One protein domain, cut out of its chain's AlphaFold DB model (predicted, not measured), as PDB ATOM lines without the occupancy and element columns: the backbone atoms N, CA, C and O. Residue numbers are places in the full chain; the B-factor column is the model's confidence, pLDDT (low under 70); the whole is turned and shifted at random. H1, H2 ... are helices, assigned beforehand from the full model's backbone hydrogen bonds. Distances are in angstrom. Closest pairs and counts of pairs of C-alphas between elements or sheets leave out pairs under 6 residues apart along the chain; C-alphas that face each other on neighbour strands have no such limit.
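What this domain is: This is residues 120 to 175 of the 275 residues of an uncharacterized protein of Planctomycetes bacterium (UniProt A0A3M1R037). Three helices follow one another in an open, flat V: H1 and then H2 make one arm, and the longest helix, H3, folds back from the far end of H2 as the other. The printed part has 56 residues with three named helices, H1, H2 and H3, and no named strand; the class is all helix. It is extended, with a radius of gyration of the C-alphas of 16.4 A and spans of 49 by 37 by 7 A.

Where its parts are: H1 is residues 120 to 134, 21.2 A long, from C-alpha 120 at (22.959, 59.907, 53.441). H2 is residues 138 to 147, 14.5 A. H3 is residues 151 to 174, 34.4 A, to C-alpha 174 at (41.410, 21.124, 56.904).

How they stand to each other: H1 and H2 meet only through their link. H2 and H3 only just touch, only at the corner, with 3 pairs of C-alphas within 8 A; the closest, Phe 147 and Leu 154, are 5.9 A apart. They run opposite ways at a steep tilt of 37 degrees, only just past shallow. H3 touches H2 with residues 153 to 157 alone. H1 and H3 are apart. In H1, H2 and H3 every O i to N i+4 pair is within hydrogen-bond range.

The domain as a whole: The farthest C-alphas, Ser 120 and Leu 152, are 48.9 A apart. The printed part has no cut; both links are tight. Mean pLDDT of the printed part is 74.4, with 13 residues under 70, among them 120 to 125.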
ATOM      1  N   SER A 120      21.527  60.201  53.351       63.03
ATOM      2  CA  SER A 120      22.959  59.907  53.441       63.03
ATOM      3  C   SER A 120      23.215  58.483  53.953       63.03
ATOM      4  O   SER A 120      24.191  57.847  53.543       63.03
ATOM      5  N   GLN A 121      22.316  57.954  54.791       61.12
ATOM      6  CA  GLN A 121      22.388  56.592  55.306       61.12
ATOM      7  C   GLN A 121      22.110  55.570  54.190       61.12
ATOM      8  O   GLN A 121      22.923  54.672  53.966       61.12
ATOM      9  N   GLU A 122      21.062  55.768  53.384       63.78
ATOM     10  CA  GLU A 122      20.763  54.912  52.221       63.78
ATOM     11  C   GLU A 122      21.902  54.876  51.179       63.78
ATOM     12  O   GLU A 122      22.227  53.822  50.612       63.78
ATOM     13  N   GLN A 123      22.579  56.005  50.943       69.88
ATOM     14  CA  GLN A 123      23.740  56.054  50.044       69.88
ATOM     15  C   GLN A 123      24.952  55.277  50.587       69.88
ATOM     16  O   GLN A 123      25.669  54.623  49.824       69.88
ATOM     17  N   ARG A 124      25.184  55.284  51.907       67.31
ATOM     18  CA  ARG A 124      26.261  54.485  52.524       67.31
ATOM     19  C   ARG A 124      25.980  52.984  52.427       67.31
ATOM     20  O   ARG A 124      26.893  52.206  52.132       67.31
ATOM     21  N   LEU A 125      24.720  52.593  52.611       64.19
ATOM     22  CA  LEU A 125      24.249  51.210  52.503       64.19
ATOM     23  C   LEU A 125      24.431  50.637  51.099       64.19
ATOM     24  O   LEU A 125      24.941  49.524  50.919       64.19
ATOM     25  N   THR A 126      24.059  51.417  50.086       71.38
ATOM     26  CA  THR A 126      24.228  51.024  48.684       71.38
ATOM     27  C   THR A 126      25.706  50.911  48.317       71.38
ATOM     28  O   THR A 126      26.109  49.885  47.766       71.38
ATOM     29  N   TRP A 127      26.551  51.869  48.709       73.94
ATOM     30  CA  TRP A 127      27.991  51.800  48.434       73.94
ATOM     31  C   TRP A 127      28.661  50.547  49.024       73.94
ATOM     32  O   TRP A 127      29.431  49.877  48.332       73.94
ATOM     33  N   ARG A 128      28.335  50.163  50.268       68.56
ATOM     34  CA  ARG A 128      28.873  48.940  50.902       68.56
ATOM     35  C   ARG A 128      28.477  47.664  50.160       68.56
ATOM     36  O   ARG A 128      29.331  46.797  49.951       68.56
ATOM     37  N   ARG A 129      27.210  47.554  49.735       70.25
ATOM     38  CA  ARG A 129      26.735  46.416  48.927       70.25
ATOM     39  C   ARG A 129      27.490  46.332  47.599       70.25
ATOM     40  O   ARG A 129      27.990  45.262  47.260       70.25
ATOM     41  N   TRP A 130      27.640  47.457  46.896       72.44
ATOM     42  CA  TRP A 130      28.365  47.518  45.622       72.44
ATOM     43  C   TRP A 130      29.851  47.175  45.788       72.44
ATOM     44  O   TRP A 130      30.383  46.373  45.021       72.44
ATOM     45  N   HIS A 131      30.518  47.693  46.822       70.75
ATOM     46  CA  HIS A 131      31.941  47.436  47.047       70.75
ATOM     47  C   HIS A 131      32.229  45.963  47.379       70.75
ATOM     48  O   HIS A 131      33.154  45.381  46.816       70.75
ATOM     49  N   ARG A 132      31.422  45.310  48.231       66.56
ATOM     50  CA  ARG A 132      31.572  43.862  48.488       66.56
ATOM     51  C   ARG A 132      31.277  43.019  47.248       66.56
ATOM     52  O   ARG A 132      31.952  42.017  47.030       66.56
ATOM     53  N   ALA A 133      30.289  43.419  46.449       68.50
ATOM     54  CA  ALA A 133      29.861  42.648  45.291       68.50
ATOM     55  C   ALA A 133      30.805  42.772  44.089       68.50
ATOM     56  O   ALA A 133      30.966  41.788  43.384       68.50
ATOM     57  N   ILE A 134      31.420  43.936  43.840       72.06
ATOM     58  CA  ILE A 134      32.119  44.230  42.569       72.06
ATOM     59  C   ILE A 134      33.634  44.265  42.709       72.06
ATOM     60  O   ILE A 134      34.345  43.816  41.807       72.06
ATOM     61  N   PHE A 135      34.150  44.748  43.839       73.44
ATOM     62  CA  PHE A 135      35.590  44.887  44.040       73.44
ATOM     63  C   PHE A 135      36.390  43.576  43.868       73.44
ATOM     64  O   PHE A 135      37.458  43.635  43.258       73.44
ATOM     65  N   PRO A 136      35.900  42.385  44.281       74.25
ATOM     66  CA  PRO A 136      36.634  41.143  44.032       74.25
ATOM     67  C   PRO A 136      36.668  40.722  42.551       74.25
ATOM     68  O   PRO A 136      37.544  39.951  42.164       74.25
ATOM     69  N   TRP A 137      35.766  41.236  41.706       76.44
ATOM     70  CA  TRP A 137      35.684  40.869  40.285       76.44
ATOM     71  C   TRP A 137      36.522  41.763  39.372       76.44
ATOM     72  O   TRP A 137      36.922  41.326  38.295       76.44
ATOM     73  N   LEU A 138      36.835  42.991  39.798       78.75
ATOM     74  CA  LEU A 138      37.691  43.917  39.048       78.75
ATOM     75  C   LEU A 138      39.054  43.315  38.650       78.75
ATOM     76  O   LEU A 138      39.377  43.344  37.460       78.75
ATOM     77  N   PRO A 139      39.848  42.714  39.560       77.00
ATOM     78  CA  PRO A 139      41.118  42.098  39.175       77.00
ATOM     79  C   PRO A 139      40.930  40.874  38.264       77.00
ATOM     80  O   PRO A 139      41.754  40.647  37.379       77.00
ATOM     81  N   ALA A 140      39.835  40.122  38.421       77.00
ATOM     82  CA  ALA A 140      39.521  38.996  37.543       77.00
ATOM     83  C   ALA A 140      39.213  39.460  36.107       77.00
ATOM     84  O   ALA A 140      39.715  38.865  35.159       77.00
ATOM     85  N   LEU A 141      38.470  40.558  35.930       80.94
ATOM     86  CA  LEU A 141      38.201  41.160  34.615       80.94
ATOM     87  C   LEU A 141      39.480  41.677  33.933       80.94
ATOM     88  O   LEU A 141      39.671  41.472  32.732       80.94
ATOM     89  N   VAL A 142      40.385  42.303  34.692       79.75
ATOM     90  CA  VAL A 142      41.688  42.751  34.169       79.75
ATOM     91  C   VAL A 142      42.545  41.554  33.742       79.75
ATOM     92  O   VAL A 142      43.132  41.575  32.665       79.75
ATOM     93  N   LEU A 143      42.564  40.473  34.528       74.75
ATOM     94  CA  LEU A 143      43.269  39.238  34.168       74.75
ATOM     95  C   LEU A 143      42.679  38.586  32.911       74.75
ATOM     96  O   LEU A 143      43.419  38.266  31.986       74.75
ATOM     97  N   VAL A 144      41.355  38.450  32.821       76.25
ATOM     98  CA  VAL A 144      40.693  37.862  31.643       76.25
ATOM     99  C   VAL A 144      41.011  38.659  30.374       76.25
ATOM    100  O   VAL A 144      41.321  38.070  29.340       76.25
ATOM    101  N   THR A 145      41.006  39.992  30.440       75.44
ATOM    102  CA  THR A 145      41.301  40.837  29.269       75.44
ATOM    103  C   THR A 145      42.772  40.799  28.848       75.44
ATOM    104  O   THR A 145      43.054  40.880  27.655       75.44
ATOM    105  N   TRP A 146      43.712  40.599  29.777       71.81
ATOM    106  CA  TRP A 146      45.141  40.460  29.464       71.81
ATOM    107  C   TRP A 146      45.499  39.100  28.843       71.81
ATOM    108  O   TRP A 146      46.378  39.012  27.986       71.81
ATOM    109  N   PHE A 147      44.802  38.037  29.249       64.50
ATOM    110  CA  PHE A 147      45.134  36.656  28.888       64.50
ATOM    111  C   PHE A 147      44.517  36.165  27.563       64.50
ATOM    112  O   PHE A 147      44.909  35.110  27.066       64.50
ATOM    113  N   THR A 148      43.619  36.932  26.936       63.75
ATOM    114  CA  THR A 148      42.993  36.578  25.641       63.75
ATOM    115  C   THR A 148      43.945  36.629  24.441       63.75
ATOM    116  O   THR A 148      43.607  36.113  23.378       63.75
ATOM    117  N   LYS A 149      45.150  37.198  24.580       70.94
ATOM    118  CA  LYS A 149      46.116  37.313  23.471       70.94
ATOM    119  C   LYS A 149      46.962  36.062  23.204       70.94
ATOM    120  O   LYS A 149      47.600  36.007  22.157       70.94
ATOM    121  N   SER A 150      46.992  35.066  24.094       76.88
ATOM    122  CA  SER A 150      47.771  33.838  23.869       76.88
ATOM    123  C   SER A 150      47.113  32.599  24.488       76.88
ATOM    124  O   SER A 150      46.760  32.557  25.666       76.88
ATOM    125  N   TRP A 151      46.976  31.543  23.684       78.56
ATOM    126  CA  TRP A 151      46.450  30.242  24.117       78.56
ATOM    127  C   TRP A 151      47.284  29.621  25.250       78.56
ATOM    128  O   TRP A 151      46.750  29.014  26.176       78.56
ATOM    129  N   LEU A 152      48.604  29.818  25.215       80.75
ATOM    130  CA  LEU A 152      49.517  29.254  26.208       80.75
ATOM    131  C   LEU A 152      49.380  29.957  27.565       80.75
ATOM    132  O   LEU A 152      49.432  29.312  28.611       80.75
ATOM    133  N   THR A 153      49.129  31.271  27.553       76.50
ATOM    134  CA  THR A 153      48.829  32.017  28.777       76.50
ATOM    135  C   THR A 153      47.488  31.583  29.368       76.50
ATOM    136  O   THR A 153      47.389  31.443  30.586       76.50
ATOM    137  N   LEU A 154      46.482  31.292  28.534       77.31
ATOM    138  CA  LEU A 154      45.180  30.797  28.993       77.31
ATOM    139  C   LEU A 154      45.302  29.456  29.736       77.31
ATOM    140  O   LEU A 154      44.761  29.317  30.831       77.31
ATOM    141  N   LEU A 155      46.057  28.493  29.192       83.94
ATOM    142  CA  LEU A 155      46.286  27.200  29.851       83.94
ATOM    143  C   LEU A 155      46.988  27.357  31.206       83.94
ATOM    144  O   LEU A 155      46.579  26.738  32.189       83.94
ATOM    145  N   LEU A 156      48.016  28.209  31.270       82.62
ATOM    146  CA  LEU A 156      48.748  28.469  32.510       82.62
ATOM    147  C   LEU A 156      47.850  29.138  33.561       82.62
ATOM    148  O   LEU A 156      47.895  28.768  34.733       82.62
ATOM    149  N   PHE A 157      46.985  30.062  33.137       81.25
ATOM    150  CA  PHE A 157      45.986  30.691  33.999       81.25
ATOM    151  C   PHE A 157      44.971  29.677  34.539       81.25
ATOM    152  O   PHE A 157      44.741  29.639  35.745       81.25
ATOM    153  N   CYS A 158      44.411  28.812  33.686       83.56
ATOM    154  CA  CYS A 158      43.491  27.756  34.117       83.56
ATOM    155  C   CYS A 158      44.141  26.802  35.127       83.56
ATOM    156  O   CYS A 158      43.508  26.450  36.122       83.56
ATOM    157  N   ALA A 159      45.405  26.421  34.917       85.50
ATOM    158  CA  ALA A 159      46.145  25.576  35.851       85.50
ATOM    159  C   ALA A 159      46.365  26.271  37.206       85.50
ATOM    160  O   ALA A 159      46.122  25.672  38.253       85.50
ATOM    161  N   LEU A 160      46.762  27.551  37.199       83.81
ATOM    162  CA  LEU A 160      46.948  28.334  38.426       83.81
ATOM    163  C   LEU A 160      45.624  28.536  39.175       83.81
ATOM    164  O   LEU A 160      45.569  28.444  40.403       83.81
ATOM    165  N   PHE A 161      44.542  28.780  38.438       83.75
ATOM    166  CA  PHE A 161      43.199  28.910  38.990       83.75
ATOM    167  C   PHE A 161      42.722  27.594  39.616       83.75
ATOM    168  O   PHE A 161      42.261  27.584  40.753       83.75
ATOM    169  N   ALA A 162      42.898  26.465  38.926       85.19
ATOM    170  CA  ALA A 162      42.554  25.150  39.458       85.19
ATOM    171  C   ALA A 162      43.371  24.809  40.713       85.19
ATOM    172  O   ALA A 162      42.817  24.302  41.688       85.19
ATOM    173  N   LEU A 163      44.668  25.135  40.725       87.81
ATOM    174  CA  LEU A 163      45.537  24.937  41.884       87.81
ATOM    175  C   LEU A 163      45.093  25.797  43.073       87.81
ATOM    176  O   LEU A 163      44.940  25.282  44.177       87.81
ATOM    177  N   THR A 164      44.847  27.090  42.858       79.06
ATOM    178  CA  THR A 164      44.396  28.002  43.924       79.06
ATOM    179  C   THR A 164      43.013  27.627  44.451       79.06
ATOM    180  O   THR A 164      42.813  27.617  45.665       79.06
ATOM    181  N   ALA A 165      42.082  27.234  43.578       78.12
ATOM    182  CA  ALA A 165      40.783  26.701  43.977       78.12
ATOM    183  C   ALA A 165      40.929  25.411  44.799       78.12
ATOM    184  O   ALA A 165      40.327  25.296  45.865       78.12
ATOM    185  N   SER A 166      41.781  24.478  44.362       85.62
ATOM    186  CA  SER A 166      42.037  23.215  45.068       85.62
ATOM    187  C   SER A 166      42.667  23.443  46.440       85.62
ATOM    188  O   SER A 166      42.221  22.857  47.424       85.62
ATOM    189  N   LEU A 167      43.654  24.339  46.537       83.62
ATOM    190  CA  LEU A 167      44.265  24.733  47.807       83.62
ATOM    191  C   LEU A 167      43.251  25.402  48.735       83.62
ATOM    192  O   LEU A 167      43.248  25.122  49.929       83.62
ATOM    193  N   ARG A 168      42.354  26.240  48.203       72.06
ATOM    194  CA  ARG A 168      41.291  26.874  48.992       72.06
ATOM    195  C   ARG A 168      40.286  25.846  49.510       72.06
ATOM    196  O   ARG A 168      39.917  25.912  50.677       72.06
ATOM    197  N   ILE A 169      39.891  24.876  48.685       74.69
ATOM    198  CA  ILE A 169      39.023  23.764  49.096       74.69
ATOM    199  C   ILE A 169      39.718  22.923  50.172       74.69
ATOM    200  O   ILE A 169      39.130  22.672  51.220       74.69
ATOM    201  N   ALA A 170      40.979  22.539  49.964       78.62
ATOM    202  CA  ALA A 170      41.757  21.783  50.943       78.62
ATOM    203  C   ALA A 170      41.916  22.551  52.262       78.62
ATOM    204  O   ALA A 170      41.739  21.970  53.327       78.62
ATOM    205  N   TYR A 171      42.179  23.857  52.205       71.62
ATOM    206  CA  TYR A 171      42.241  24.728  53.375       71.62
ATOM    207  C   TYR A 171      40.906  24.756  54.134       71.62
ATOM    208  O   TYR A 171      40.883  24.506  55.332       71.62
ATOM    209  N   VAL A 172      39.780  24.953  53.442       64.12
ATOM    210  CA  VAL A 172      38.436  24.922  54.052       64.12
ATOM    211  C   VAL A 172      38.124  23.555  54.674       64.12
ATOM    212  O   VAL A 172      37.527  23.480  55.745       64.12
ATOM    213  N   LEU A 173      38.549  22.460  54.040       70.12
ATOM    214  CA  LEU A 173      38.328  21.107  54.557       70.12
ATOM    215  C   LEU A 173      39.215  20.767  55.764       70.12
ATOM    216  O   LEU A 173      38.799  19.959  56.596       70.12
ATOM    217  N   THR A 174      40.406  21.367  55.852       72.25
ATOM    218  CA  THR A 174      41.410  21.124  56.904       72.25
ATOM    219  C   THR A 174      41.320  22.100  58.076       72.25
ATOM    220  O   THR A 174      41.961  21.859  59.100       72.25
ATOM    221  N   GLN A 175      40.519  23.168  57.984       52.00
ATOM    222  CA  GLN A 175      40.313  24.066  59.117       52.00
ATOM    223  C   GLN A 175      39.702  23.319  60.321       52.00
ATOM    224  O   GLN A 175      38.772  22.517  60.154       52.00
TER     225      GLN A 175